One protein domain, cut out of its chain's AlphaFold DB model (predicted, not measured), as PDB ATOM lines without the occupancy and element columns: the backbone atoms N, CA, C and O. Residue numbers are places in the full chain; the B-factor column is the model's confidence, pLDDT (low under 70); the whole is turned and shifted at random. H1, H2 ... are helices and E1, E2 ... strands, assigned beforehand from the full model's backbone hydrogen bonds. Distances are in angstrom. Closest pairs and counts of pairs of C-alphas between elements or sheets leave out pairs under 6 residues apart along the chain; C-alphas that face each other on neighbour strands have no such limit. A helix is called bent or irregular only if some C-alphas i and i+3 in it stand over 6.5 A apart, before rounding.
ATOM      1  N   LEU A  19      46.774 -34.068 -28.168       77.44
ATOM      2  CA  LEU A  19      48.179 -34.255 -27.800       77.44
ATOM      3  C   LEU A  19      49.014 -34.917 -28.914       77.44
ATOM      4  O   LEU A  19      50.212 -34.670 -29.019       77.44
ATOM      5  N   GLU A  20      48.387 -35.760 -29.737       80.31
ATOM      6  CA  GLU A  20      49.055 -36.516 -30.801       80.31
ATOM      7  C   GLU A  20      49.095 -35.754 -32.131       80.31
ATOM      8  O   GLU A  20      50.077 -35.844 -32.869       80.31
ATOM      9  N   PHE A  21      48.026 -35.019 -32.452       80.19
ATOM     10  CA  PHE A  21      47.807 -34.472 -33.793       80.19
ATOM     11  C   PHE A  21      47.817 -32.946 -33.869       80.19
ATOM     12  O   PHE A  21      47.959 -32.407 -34.968       80.19
ATOM     13  N   ALA A  22      47.657 -32.244 -32.748       84.44
ATOM     14  CA  ALA A  22      47.625 -30.793 -32.744       84.44
ATOM     15  C   ALA A  22      48.997 -30.183 -32.477       84.44
ATOM     16  O   ALA A  22      49.820 -30.716 -31.731       84.44
ATOM     17  N   LEU A  23      49.210 -29.006 -33.052       88.69
ATOM     18  CA  LEU A  23      50.343 -28.160 -32.715       88.69
ATOM     19  C   LEU A  23      49.885 -27.087 -31.714       88.69
ATOM     20  O   LEU A  23      48.984 -26.321 -32.065       88.69
ATOM     21  N   PRO A  24      50.454 -27.031 -30.492       87.44
ATOM     22  CA  PRO A  24      50.220 -25.914 -29.580       87.44
ATOM     23  C   PRO A  24      50.741 -24.603 -30.183       87.44
ATOM     24  O   PRO A  24      51.481 -24.616 -31.168       87.44
ATOM     25  N   PHE A  25      50.370 -23.472 -29.581       88.31
ATOM     26  CA  PHE A  25      50.889 -22.150 -29.945       88.31
ATOM     27  C   PHE A  25      50.957 -21.225 -28.722       88.31
ATOM     28  O   PHE A  25      50.186 -20.285 -28.556       88.31
ATOM     29  N   SER A  26      51.876 -21.544 -27.817       85.75
ATOM     30  CA  SER A  26      52.071 -20.855 -26.530       85.75
ATOM     31  C   SER A  26      53.513 -20.403 -26.302       85.75
ATOM     32  O   SER A  26      53.769 -19.517 -25.489       85.75
ATOM     33  N   THR A  27      54.463 -20.991 -27.027       88.88
ATOM     34  CA  THR A  27      55.893 -20.705 -26.918       88.88
ATOM     35  C   THR A  27      56.490 -20.301 -28.267       88.88
ATOM     36  O   THR A  27      55.880 -20.467 -29.324       88.88
ATOM     37  N   LEU A  28      57.720 -19.781 -28.254       91.75
ATOM     38  CA  LEU A  28      58.460 -19.528 -29.493       91.75
ATOM     39  C   LEU A  28      58.715 -20.824 -30.278       91.75
ATOM     40  O   LEU A  28      58.628 -20.827 -31.503       91.75
ATOM     41  N   GLU A  29      59.014 -21.918 -29.577       92.94
ATOM     42  CA  GLU A  29      59.247 -23.220 -30.202       92.94
ATOM     43  C   GLU A  29      57.995 -23.705 -30.937       92.94
ATOM     44  O   GLU A  29      58.082 -24.148 -32.082       92.94
ATOM     45  N   ASP A  30      56.823 -23.527 -30.328       90.44
ATOM     46  CA  ASP A  30      55.540 -23.819 -30.961       90.44
ATOM     47  C   ASP A  30      55.375 -23.044 -32.277       90.44
ATOM     48  O   ASP A  30      55.081 -23.632 -33.320       90.44
ATOM     49  N   ALA A  31      55.640 -21.734 -32.258       91.50
ATOM     50  CA  ALA A  31      55.544 -20.889 -33.445       91.50
ATOM     51  C   ALA A  31      56.500 -21.332 -34.565       91.50
ATOM     52  O   ALA A  31      56.106 -21.378 -35.734       91.50
ATOM     53  N   CYS A  32      57.731 -21.722 -34.219       95.00
ATOM     54  CA  CYS A  32      58.677 -22.291 -35.178       95.00
ATOM     55  C   CYS A  32      58.140 -23.587 -35.802       95.00
ATOM     56  O   CYS A  32      58.184 -23.739 -37.023       95.00
ATOM     57  N   ARG A  33      57.568 -24.492 -34.999       92.44
ATOM     58  CA  ARG A  33      57.000 -25.761 -35.490       92.44
ATOM     59  C   ARG A  33      55.810 -25.530 -36.421       92.44
ATOM     60  O   ARG A  33      55.687 -26.217 -37.439       92.44
ATOM     61  N   VAL A  34      54.956 -24.551 -36.115       92.12
ATOM     62  CA  VAL A  34      53.851 -24.140 -36.994       92.12
ATOM     63  C   VAL A  34      54.370 -23.626 -38.336       92.12
ATOM     64  O   VAL A  34      53.902 -24.078 -39.385       92.12
ATOM     65  N   ASP A  35      55.368 -22.741 -38.329       94.38
ATOM     66  CA  ASP A  35      55.964 -22.199 -39.554       94.38
ATOM     67  C   ASP A  35      56.618 -23.290 -40.420       94.38
ATOM     68  O   ASP A  35      56.379 -23.360 -41.628       94.38
ATOM     69  N   GLU A  36      57.397 -24.187 -39.814       95.00
ATOM     70  CA  GLU A  36      58.017 -25.318 -40.511       95.00
ATOM     71  C   GLU A  36      56.977 -26.258 -41.128       95.00
ATOM     72  O   GLU A  36      57.132 -26.711 -42.274       95.00
ATOM     73  N   LYS A  37      55.883 -26.523 -40.400       92.69
ATOM     74  CA  LYS A  37      54.776 -27.326 -40.912       92.69
ATOM     75  C   LYS A  37      54.142 -26.646 -42.120       92.69
ATOM     76  O   LYS A  37      54.035 -27.290 -43.162       92.69
ATOM     77  N   LEU A  38      53.796 -25.362 -42.029       92.88
ATOM     78  CA  LEU A  38      53.216 -24.602 -43.143       92.88
ATOM     79  C   LEU A  38      54.145 -24.587 -44.366       92.88
ATOM     80  O   LEU A  38      53.699 -24.946 -45.454       92.88
ATOM     81  N   LYS A  39      55.449 -24.324 -44.187       94.81
ATOM     82  CA  LYS A  39      56.453 -24.393 -45.272       94.81
ATOM     83  C   LYS A  39      56.476 -25.755 -45.960       94.81
ATOM     84  O   LYS A  39      56.581 -25.849 -47.183       94.81
ATOM     85  N   THR A  40      56.396 -26.828 -45.178       93.94
ATOM     86  CA  THR A  40      56.376 -28.198 -45.704       93.94
ATOM     87  C   THR A  40      55.113 -28.458 -46.523       93.94
ATOM     88  O   THR A  40      55.185 -29.067 -47.595       93.94
ATOM     89  N   LEU A  41      53.961 -27.971 -46.059       91.12
ATOM     90  CA  LEU A  41      52.683 -28.109 -46.757       91.12
ATOM     91  C   LEU A  41      52.644 -27.312 -48.051       91.12
ATOM     92  O   LEU A  41      52.291 -27.877 -49.083       91.12
ATOM     93  N   GLU A  42      53.087 -26.059 -48.016       91.94
ATOM     94  CA  GLU A  42      53.215 -25.196 -49.191       91.94
ATOM     95  C   GLU A  42      54.058 -25.870 -50.274       91.94
ATOM     96  O   GLU A  42      53.624 -25.969 -51.418       91.94
ATOM     97  N   ARG A  43      55.215 -26.441 -49.912       93.12
ATOM     98  CA  ARG A  43      56.072 -27.184 -50.852       93.12
ATOM     99  C   ARG A  43      55.409 -28.452 -51.382       93.12
ATOM    100  O   ARG A  43      55.464 -28.726 -52.575       93.12
ATOM    101  N   THR A  44      54.783 -29.237 -50.508       90.25
ATOM    102  CA  THR A  44      54.199 -30.538 -50.878       90.25
ATOM    103  C   THR A  44      52.937 -30.387 -51.732       90.25
ATOM    104  O   THR A  44      52.600 -31.290 -52.506       90.25
ATOM    105  N   LYS A  45      52.222 -29.270 -51.576       87.38
ATOM    106  CA  LYS A  45      50.990 -28.936 -52.298       87.38
ATOM    107  C   LYS A  45      51.215 -27.990 -53.480       87.38
ATOM    108  O   LYS A  45      50.278 -27.761 -54.237       87.38
ATOM    109  N   PHE A  46      52.437 -27.499 -53.681       88.81
ATOM    110  CA  PHE A  46      52.775 -26.632 -54.803       88.81
ATOM    111  C   PHE A  46      52.401 -27.282 -56.145       88.81
ATOM    112  O   PHE A  46      52.800 -28.413 -56.427       88.81
ATOM    113  N   GLY A  47      51.617 -26.569 -56.960       84.25
ATOM    114  CA  GLY A  47      51.171 -27.037 -58.276       84.25
ATOM    115  C   GLY A  47      50.150 -28.184 -58.260       84.25
ATOM    116  O   GLY A  47      49.972 -28.830 -59.288       84.25
ATOM    117  N   LYS A  48      49.508 -28.473 -57.119       85.25
ATOM    118  CA  LYS A  48      48.431 -29.473 -57.004       85.25
ATOM    119  C   LYS A  48      47.077 -28.790 -56.824       85.25
ATOM    120  O   LYS A  48      46.984 -27.828 -56.068       85.25
ATOM    121  N   ASP A  49      46.018 -29.378 -57.381       81.25
ATOM    122  CA  ASP A  49      44.620 -28.919 -57.241       81.25
ATOM    123  C   ASP A  49      44.004 -29.229 -55.858       81.25
ATOM    124  O   ASP A  49      42.843 -29.612 -55.736       81.25
ATOM    125  N   SER A  50      44.780 -29.119 -54.777       83.94
ATOM    126  CA  SER A  50      44.276 -29.369 -53.424       83.94
ATOM    127  C   SER A  50      44.732 -28.289 -52.453       83.94
ATOM    128  O   SER A  50      45.938 -28.073 -52.304       83.94
ATOM    129  N   PHE A  51      43.776 -27.693 -51.743       85.50
ATOM    130  CA  PHE A  51      44.026 -26.661 -50.742       85.50
ATOM    131  C   PHE A  51      44.735 -27.201 -49.496       85.50
ATOM    132  O   PHE A  51      44.553 -28.351 -49.085       85.50
ATOM    133  N   ILE A  52      45.508 -26.329 -48.851       88.88
ATOM    134  CA  ILE A  52      46.001 -26.539 -47.489       88.88
ATOM    135  C   ILE A  52      44.865 -26.201 -46.521       88.88
ATOM    136  O   ILE A  52      44.424 -25.058 -46.457       88.88
ATOM    137  N   ARG A  53      44.380 -27.189 -45.767       88.69
ATOM    138  CA  ARG A  53      43.308 -26.994 -44.784       88.69
ATOM    139  C   ARG A  53      43.889 -26.846 -43.382       88.69
ATOM    140  O   ARG A  53      44.572 -27.752 -42.904       88.69
ATOM    141  N   VAL A  54      43.602 -25.728 -42.730       87.81
ATOM    142  CA  VAL A  54      44.082 -25.395 -41.384       87.81
ATOM    143  C   VAL A  54      42.881 -25.186 -40.472       87.81
ATOM    144  O   VAL A  54      41.994 -24.398 -40.787       87.81
ATOM    145  N   ALA A  55      42.857 -25.886 -39.343       88.88
ATOM    146  CA  ALA A  55      41.920 -25.620 -38.260       88.88
ATOM    147  C   ALA A  55      42.668 -24.928 -37.116       88.88
ATOM    148  O   ALA A  55      43.650 -25.476 -36.616       88.88
ATOM    149  N   VAL A  56      42.207 -23.745 -36.713       87.62
ATOM    150  CA  VAL A  56      42.679 -23.028 -35.523       87.62
ATOM    151  C   VAL A  56      41.602 -23.167 -34.460       87.62
ATOM    152  O   VAL A  56      40.495 -22.662 -34.624       87.62
ATOM    153  N   VAL A  57      41.901 -23.906 -33.399       86.00
ATOM    154  CA  VAL A  57      40.968 -24.137 -32.294       86.00
ATOM    155  C   VAL A  57      41.311 -23.197 -31.154       86.00
ATOM    156  O   VAL A  57      42.448 -23.189 -30.696       86.00
ATOM    157  N   GLY A  58      40.310 -22.452 -30.702       82.50
ATOM    158  CA  GLY A  58      40.443 -21.326 -29.793       82.50
ATOM    159  C   GLY A  58      40.296 -20.012 -30.561       82.50
ATOM    160  O   GLY A  58      41.006 -19.772 -31.535       82.50
ATOM    161  N   CYS A  59      39.338 -19.184 -30.148       84.62
ATOM    162  CA  CYS A  59      39.004 -17.905 -30.776       84.62
ATOM    163  C   CYS A  59      39.082 -16.738 -29.780       84.62
ATOM    164  O   CYS A  59      38.323 -15.774 -29.900       84.62
ATOM    165  N   GLY A  60      39.984 -16.800 -28.796       86.06
ATOM    166  CA  GLY A  60      40.473 -15.617 -28.089       86.06
ATOM    167  C   GLY A  60      41.327 -14.724 -29.000       86.06
ATOM    168  O   GLY A  60      41.465 -14.978 -30.196       86.06
ATOM    169  N   TYR A  61      41.949 -13.678 -28.447       87.62
ATOM    170  CA  TYR A  61      42.769 -12.748 -29.241       87.62
ATOM    171  C   TYR A  61      43.869 -13.453 -30.043       87.62
ATOM    172  O   TYR A  61      44.019 -13.203 -31.236       87.62
ATOM    173  N   SER A  62      44.609 -14.360 -29.401       87.00
ATOM    174  CA  SER A  62      45.698 -15.099 -30.046       87.00
ATOM    175  C   SER A  62      45.196 -16.032 -31.146       87.00
ATOM    176  O   SER A  62      45.816 -16.118 -32.203       87.00
ATOM    177  N   GLY A  63      44.057 -16.697 -30.929       87.62
ATOM    178  CA  GLY A  63      43.438 -17.563 -31.928       87.62
ATOM    179  C   GLY A  63      42.956 -16.809 -33.160       87.62
ATOM    180  O   GLY A  63      43.226 -17.230 -34.285       87.62
ATOM    181  N   VAL A  64      42.326 -15.649 -32.956       88.25
ATOM    182  CA  VAL A  64      41.917 -14.748 -34.043       88.25
ATOM    183  C   VAL A  64      43.120 -14.290 -34.860       88.25
ATOM    184  O   VAL A  64      43.101 -14.408 -36.084       88.25
ATOM    185  N   GLU A  65      44.169 -13.810 -34.194       90.12
ATOM    186  CA  GLU A  65      45.366 -13.301 -34.866       90.12
ATOM    187  C   GLU A  65      46.077 -14.399 -35.661       90.12
ATOM    188  O   GLU A  65      46.468 -14.186 -36.810       90.12
ATOM    189  N   LEU A  66      46.204 -15.604 -35.093       91.06
ATOM    190  CA  LEU A  66      46.818 -16.724 -35.803       91.06
ATOM    191  C   LEU A  66      45.991 -17.127 -37.023       91.06
ATOM    192  O   LEU A  66      46.560 -17.341 -38.092       91.06
ATOM    193  N   ALA A  67      44.666 -17.230 -36.885       89.50
ATOM    194  CA  ALA A  67      43.792 -17.569 -38.001       89.50
ATOM    195  C   ALA A  67      43.908 -16.538 -39.133       89.50
ATOM    196  O   ALA A  67      44.085 -16.922 -40.291       89.50
ATOM    197  N   ALA A  68      43.899 -15.245 -38.798       89.38
ATOM    198  CA  ALA A  68      44.091 -14.160 -39.754       89.38
ATOM    199  C   ALA A  68      45.463 -14.238 -40.441       89.38
ATOM    200  O   ALA A  68      45.542 -14.244 -41.668       89.38
ATOM    201  N   THR A  69      46.532 -14.404 -39.659       93.00
ATOM    202  CA  THR A  69      47.915 -14.492 -40.156       93.00
ATOM    203  C   THR A  69      48.106 -15.676 -41.107       93.00
ATOM    204  O   THR A  69      48.713 -15.548 -42.173       93.00
ATOM    205  N   ILE A  70      47.588 -16.856 -40.750       91.81
ATOM    206  CA  ILE A  70      47.675 -18.041 -41.612       91.81
ATOM    207  C   ILE A  70      46.832 -17.839 -42.876       91.81
ATOM    208  O   ILE A  70      47.273 -18.222 -43.960       91.81
ATOM    209  N   SER A  71      45.652 -17.224 -42.761       90.81
ATOM    210  CA  SER A  71      44.790 -16.932 -43.909       90.81
ATOM    211  C   SER A  71      45.481 -15.987 -44.894       90.81
ATOM    212  O   SER A  71      45.514 -16.262 -46.092       90.81
ATOM    213  N   GLU A  72      46.111 -14.923 -44.394       90.38
ATOM    214  CA  GLU A  72      46.885 -13.981 -45.207       90.38
ATOM    215  C   GLU A  72      48.074 -14.658 -45.900       90.38
ATOM    216  O   GLU A  72      48.343 -14.398 -47.072       90.38
ATOM    217  N   ARG A  73      48.766 -15.571 -45.212       93.25
ATOM    218  CA  ARG A  73      49.881 -16.331 -45.792       93.25
ATOM    219  C   ARG A  73      49.437 -17.291 -46.897       93.25
ATOM    220  O   ARG A  73      50.106 -17.404 -47.929       93.25
ATOM    221  N   LEU A  74      48.367 -18.045 -46.649       89.19
ATOM    222  CA  LEU A  74      47.915 -19.101 -47.553       89.19
ATOM    223  C   LEU A  74      47.143 -18.544 -48.750       89.19
ATOM    224  O   LEU A  74      47.242 -19.130 -49.827       89.19
ATOM    225  N   GLN A  75      46.447 -17.416 -48.588       89.44
ATOM    226  CA  GLN A  75      45.645 -16.779 -49.635       89.44
ATOM    227  C   GLN A  75      44.708 -17.801 -50.309       89.44
ATOM    228  O   GLN A  75      44.058 -18.601 -49.642       89.44
ATOM    229  N   ASP A  76      44.686 -17.826 -51.639       88.81
ATOM    230  CA  ASP A  76      43.919 -18.751 -52.470       88.81
ATOM    231  C   ASP A  76      44.411 -20.208 -52.412       88.81
ATOM    232  O   ASP A  76      43.762 -21.099 -52.949       88.81
ATOM    233  N   ARG A  77      45.541 -20.494 -51.754       88.38
ATOM    234  CA  ARG A  77      46.111 -21.851 -51.654       88.38
ATOM    235  C   ARG A  77      45.626 -22.621 -50.430       88.38
ATOM    236  O   ARG A  77      45.970 -23.800 -50.277       88.38
ATOM    237  N   GLY A  78      44.849 -21.997 -49.548       87.81
ATOM    238  CA  GLY A  78      44.409 -22.629 -48.313       87.81
ATOM    239  C   GLY A  78      43.029 -22.210 -47.837       87.81
ATOM    240  O   GLY A  78      42.452 -21.228 -48.278       87.81
ATOM    241  N   ILE A  79      42.505 -23.008 -46.914       88.25
ATOM    242  CA  ILE A  79      41.247 -22.764 -46.216       88.25
ATOM    243  C   ILE A  79      41.572 -22.799 -44.727       88.25
ATOM    244  O   ILE A  79      42.046 -23.823 -44.226       88.25
ATOM    245  N   VAL A  80      41.315 -21.692 -44.033       87.94
ATOM    246  CA  VAL A  80      41.531 -21.560 -42.590       87.94
ATOM    247  C   VAL A  80      40.185 -21.508 -41.886       87.94
ATOM    248  O   VAL A  80      39.332 -20.696 -42.229       87.94
ATOM    249  N   GLN A  81      39.990 -22.381 -40.904       87.44
ATOM    250  CA  GLN A  81      38.780 -22.425 -40.097       87.44
ATOM    251  C   GLN A  81      39.118 -22.141 -38.638       87.44
ATOM    252  O   GLN A  81      39.827 -22.921 -38.004       87.44
ATOM    253  N   ALA A  82      38.594 -21.036 -38.112       85.31
ATOM    254  CA  ALA A  82      38.631 -20.731 -36.688       85.31
ATOM    255  C   ALA A  82      37.462 -21.439 -35.984       85.31
ATOM    256  O   ALA A  82      36.314 -21.344 -36.424       85.31
ATOM    257  N   ILE A  83      37.751 -22.180 -34.918       83.06
ATOM    258  CA  ILE A  83      36.791 -23.025 -34.205       83.06
ATOM    259  C   ILE A  83      36.798 -22.623 -32.737       83.06
ATOM    260  O   ILE A  83      37.831 -22.702 -32.077       83.06
ATOM    261  N   ASN A  84      35.631 -22.259 -32.211       81.12
ATOM    262  CA  ASN A  84      35.447 -22.019 -30.786       81.12
ATOM    263  C   ASN A  84      34.396 -22.968 -30.211       81.12
ATOM    264  O   ASN A  84      33.449 -23.346 -30.899       81.12
ATOM    265  N   VAL A  85      34.549 -23.323 -28.937       74.31
ATOM    266  CA  VAL A  85      33.494 -24.015 -28.183       74.31
ATOM    267  C   VAL A  85      32.340 -23.055 -27.898       74.31
ATOM    268  O   VAL A  85      31.176 -23.453 -27.919       74.31
ATOM    269  N   GLU A  86      32.652 -21.785 -27.646       72.06
ATOM    270  CA  GLU A  86      31.639 -20.766 -27.400       72.06
ATOM    271  C   GLU A  86      31.007 -20.252 -28.698       72.06
ATOM    272  O   GLU A  86      31.596 -20.293 -29.778       72.06
ATOM    273  N   SER A  87      29.810 -19.675 -28.586       71.69
ATOM    274  CA  SER A  87      29.091 -19.072 -29.713       71.69
ATOM    275  C   SER A  87      29.689 -17.743 -30.192       71.69
ATOM    276  O   SER A  87      29.100 -17.074 -31.039       71.69
ATOM    277  N   THR A  88      30.787 -17.276 -29.595       75.44
ATOM    278  CA  THR A  88      31.300 -15.922 -29.816       75.44
ATOM    279  C   THR A  88      32.824 -15.891 -29.814       75.44
ATOM    280  O   THR A  88      33.474 -16.586 -29.042       75.44
ATOM    281  N   ILE A  89      33.390 -15.080 -30.706       82.62
ATOM    282  CA  ILE A  89      34.829 -14.820 -30.819       82.62
ATOM    283  C   ILE A  89      35.224 -13.754 -29.792       82.62
ATOM    284  O   ILE A  89      34.444 -12.837 -29.536       82.62
ATOM    285  N   CYS A  90      36.420 -13.856 -29.210       82.88
ATOM    286  CA  CYS A  90      36.931 -12.950 -28.180       82.88
ATOM    287  C   CYS A  90      35.880 -12.661 -27.081       82.88
ATOM    288  O   CYS A  90      35.447 -11.514 -26.907       82.88
ATOM    289  N   PRO A  91      35.423 -13.688 -26.344       78.38
ATOM    290  CA  PRO A  91      34.263 -13.574 -25.456       78.38
ATOM    291  C   PRO A  91      34.478 -12.619 -24.276       78.38
ATOM    292  O   PRO A  91      33.531 -11.988 -23.806       78.38
ATOM    293  N   THR A  92      35.728 -12.441 -23.846       83.50
ATOM    294  CA  THR A  92      36.130 -11.509 -22.781       83.50
ATOM    295  C   THR A  92      36.487 -10.111 -23.299       83.50
ATOM    296  O   THR A  92      36.714  -9.198 -22.505       83.50
ATOM    297  N   ALA A  93      36.527  -9.908 -24.621       86.12
ATOM    298  CA  ALA A  93      36.883  -8.627 -25.218       86.12
ATOM    299  C   ALA A  93      35.727  -7.611 -25.171       86.12
ATOM    300  O   ALA A  93      34.563  -8.006 -25.319       86.12
ATOM    301  N   PRO A  94      36.039  -6.303 -25.061       91.38
ATOM    302  CA  PRO A  94      35.075  -5.231 -25.294       91.38
ATOM    303  C   PRO A  94      34.428  -5.331 -26.681       91.38
ATOM    304  O   PRO A  94      35.049  -5.816 -27.629       91.38
ATOM    305  N   THR A  95      33.208  -4.806 -26.820       88.94
ATOM    306  CA  THR A  95      32.408  -4.908 -28.052       88.94
ATOM    307  C   THR A  95      33.163  -4.449 -29.300       88.94
ATOM    308  O   THR A  95      33.197  -5.186 -30.276       88.94
ATOM    309  N   GLY A  96      33.850  -3.301 -29.254       88.06
ATOM    310  CA  GLY A  96      34.596  -2.795 -30.415       88.06
ATOM    311  C   GLY A  96      35.730  -3.726 -30.868       88.06
ATOM    312  O   GLY A  96      35.915  -3.945 -32.061       88.06
ATOM    313  N   ASN A  97      36.453  -4.341 -29.927       87.38
ATOM    314  CA  ASN A  97      37.503  -5.315 -30.237       87.38
ATOM    315  C   ASN A  97      36.916  -6.602 -30.821       87.38
ATOM    316  O   ASN A  97      37.481  -7.181 -31.743       87.38
ATOM    317  N   ARG A  98      35.771  -7.038 -30.291       88.56
ATOM    318  CA  ARG A  98      35.048  -8.203 -30.799       88.56
ATOM    319  C   ARG A  98      34.538  -7.978 -32.218       88.56
ATOM    320  O   ARG A  98      34.698  -8.854 -33.056       88.56
ATOM    321  N   GLU A  99      33.956  -6.818 -32.497       88.50
ATOM    322  CA  GLU A  99      33.501  -6.437 -33.837       88.50
ATOM    323  C   GLU A  99      34.667  -6.362 -34.826       88.50
ATOM    324  O   GLU A  99      34.555  -6.861 -35.943       88.50
ATOM    325  N   ALA A 100      35.811  -5.813 -34.407       85.88
ATOM    326  CA  ALA A 100      37.021  -5.805 -35.223       85.88
ATOM    327  C   ALA A 100      37.530  -7.229 -35.512       85.88
ATOM    328  O   ALA A 100      37.802  -7.554 -36.665       85.88
ATOM    329  N   ALA A 101      37.602  -8.096 -34.496       85.56
ATOM    330  CA  ALA A 101      37.992  -9.498 -34.653       85.56
ATOM    331  C   ALA A 101      37.034 -10.265 -35.578       85.56
ATOM    332  O   ALA A 101      37.471 -11.019 -36.446       85.56
ATOM    333  N   LEU A 102      35.727 -10.032 -35.429       86.00
ATOM    334  CA  LEU A 102      34.715 -10.581 -36.323       86.00
ATOM    335  C   LEU A 102      34.923 -10.094 -37.748       86.00
ATOM    336  O   LEU A 102      34.856 -10.914 -38.645       86.00
ATOM    337  N   LYS A 103      35.226  -8.808 -37.962       85.00
ATOM    338  CA  LYS A 103      35.474  -8.261 -39.299       85.00
ATOM    339  C   LYS A 103      36.688  -8.898 -39.984       85.00
ATOM    340  O   LYS A 103      36.659  -9.124 -41.186       85.00
ATOM    341  N   VAL A 104      37.747  -9.175 -39.224       82.44
ATOM    342  CA  VAL A 104      38.969  -9.815 -39.741       82.44
ATOM    343  C   VAL A 104      38.706 -11.261 -40.171       82.44
ATOM    344  O   VAL A 104      39.267 -11.714 -41.164       82.44
ATOM    345  N   LEU A 105      37.856 -11.982 -39.435       78.75
ATOM    346  CA  LEU A 105      37.541 -13.387 -39.717       78.75
ATOM    347  C   LEU A 105      36.284 -13.582 -40.569       78.75
ATOM    348  O   LEU A 105      36.058 -14.679 -41.079       78.75
ATOM    349  N   SER A 106      35.451 -12.551 -40.715       69.88
ATOM    350  CA  SER A 106      34.297 -12.574 -41.598       69.88
ATOM    351  C   SER A 106      34.803 -12.472 -43.029       69.88
ATOM    352  O   SER A 106      35.447 -11.480 -43.373       69.88
ATOM    353  N   PRO A 107      34.517 -13.460 -43.879       58.00
ATOM    354  CA  PRO A 107      34.843 -13.330 -45.280       58.00
ATOM    355  C   PRO A 107      33.951 -12.239 -45.881       58.00
ATOM    356  O   PRO A 107      32.738 -12.261 -45.682       58.00
ATOM    357  N   GLU A 108      34.517 -11.309 -46.652       45.66
ATOM    358  CA  GLU A 108      33.694 -10.384 -47.445       45.66
ATOM    359  C   GLU A 108      32.877 -11.130 -48.527       45.66
ATOM    360  O   GLU A 108      31.973 -10.531 -49.089       45.66
ATOM    361  N   PHE A 121      39.082 -36.626 -38.137       49.84
ATOM    362  CA  PHE A 121      39.849 -35.583 -38.832       49.84
ATOM    363  C   PHE A 121      40.703 -36.176 -39.970       49.84
ATOM    364  O   PHE A 121      41.916 -36.293 -39.797       49.84
ATOM    365  N   PRO A 122      40.158 -36.577 -41.135       42.72
ATOM    366  CA  PRO A 122      41.007 -37.202 -42.144       42.72
ATOM    367  C   PRO A 122      41.867 -36.200 -42.936       42.72
ATOM    368  O   PRO A 122      42.818 -36.635 -43.573       42.72
ATOM    369  N   GLU A 123      41.584 -34.882 -42.921       54.84
ATOM    370  CA  GLU A 123      42.219 -33.946 -43.879       54.84
ATOM    371  C   GLU A 123      42.598 -32.534 -43.372       54.84
ATOM    372  O   GLU A 123      42.964 -31.681 -44.183       54.84
ATOM    373  N   TYR A 124      42.558 -32.251 -42.064       54.03
ATOM    374  CA  TYR A 124      42.925 -30.927 -41.527       54.03
ATOM    375  C   TYR A 124      44.256 -30.955 -40.773       54.03
ATOM    376  O   TYR A 124      44.523 -31.877 -40.004       54.03
ATOM    377  N   TYR A 125      45.069 -29.911 -40.944       59.94
ATOM    378  CA  TYR A 125      46.193 -29.633 -40.051       59.94
ATOM    379  C   TYR A 125      45.674 -28.835 -38.857       59.94
ATOM    380  O   TYR A 125      45.184 -27.716 -39.019       59.94
ATOM    381  N   LEU A 126      45.726 -29.454 -37.679       59.03
ATOM    382  CA  LEU A 126      45.134 -28.930 -36.457       59.03
ATOM    383  C   LEU A 126      46.153 -28.104 -35.666       59.03
ATOM    384  O   LEU A 126      47.212 -28.604 -35.284       59.03
ATOM    385  N   PHE A 127      45.801 -26.856 -35.380       61.25
ATOM    386  CA  PHE A 127      46.536 -25.974 -34.484       61.25
ATOM    387  C   PHE A 127      45.646 -25.676 -33.282       61.25
ATOM    388  O   PHE A 127      44.524 -25.186 -33.436       61.25
ATOM    389  N   LEU A 128      46.130 -26.017 -32.091       59.84
ATOM    390  CA  LEU A 128      45.445 -25.721 -30.842       59.84
ATOM    391  C   LEU A 128      46.052 -24.475 -30.230       59.84
ATOM    392  O   LEU A 128      47.232 -24.436 -29.879       59.84
ATOM    393  N   MET A 129      45.207 -23.472 -30.067       59.22
ATOM    394  CA  MET A 129      45.494 -22.339 -29.222       59.22
ATOM    395  C   MET A 129      45.017 -22.626 -27.816       59.22
ATOM    396  O   MET A 129      43.959 -23.210 -27.580       59.22
TER     397      MET A 129
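Overview. This is residues 19 to 108 and 121 to 129 of the 132 residues of the protein "Pyr_redox_2 domain-containing protein" of Gossypium aridum (UniProt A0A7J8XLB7). A twisted sheet of four parallel strands has H1 and H2 over one face, while H3 packs on H2 away from the sheet. The printed part has 99 residues, in the order E1, H1, E2, H2, E3, H3, E4; the sheet's order is E1, E4, E2, E3. It is of mixed class, helices and strands, in two layers, H1 and H2 on one face of the sheet. It is compact, with a radius of gyration of the C-alphas of 13.8 A and spans of 41 by 32 by 24 A.

Along the chain. E1 is residues 22 to 24, 6.4 A long, from C-alpha 22 at (47.625, -30.793, -32.744). H1, residues 28 to 45, measures 25.8 A; E2, 52 to 57, 16.2 A; H2, 61 to 77, 24.4 A; E3, 78 to 83, 16.0 A; H3, 95 to 105, 15.3 A. E4, residues 125 to 128, measures 10.0 A and ends at C-alpha 128, (45.445, -25.721, -30.842).

Arrangement. N 23 of E1 and O 126 of E4 are 3.0 A apart, N 127 of E4 and O 55 of E2 2.8 A, and N 56 of E2 and O 81 of E3 2.8 A, each within hydrogen-bond range. E1, H1, E2 form a split strand-helix-strand unit, with E4 between its parallel strands; E2, H2, E3 form a unit with neighbour strands; both crossovers are right-handed. H1 is on the sheet at a height of 8.6 A; its closest C-alphas to E2 are Leu 41 and Ile 52, 6.9 A. H2 is on it at 8.2 A, over E2 and E3, with C-alphas Ser 71 and Val 80 5.8 A apart. H1 and H2 are near each other. H2, with residues 61 to 68 alone, touches H3 at a shallow tilt of 22 degrees, the same way; C-alphas Val 64 and Ala 101 are closest, 6.6 A. H2 has a kink of 40 degrees near residue 71 and is irregular, C-alphas 73 and 76 being 9.3 A apart. Every O i to N i+4 pair is within hydrogen-bond range in H1 and H3, and 11 of 13 in H2.

Size, cuts and confidence. The C-alphas farthest apart, of Gly 47 and Pro 94, are 42.7 A apart. Residues 109 to 120 are not printed; C-alphas 108 and 121 are 27.3 A apart across this cut. The link E3 to H3 is long, 11 residues. Residues 106 to 108 and 121 to 129 have pLDDT under 70.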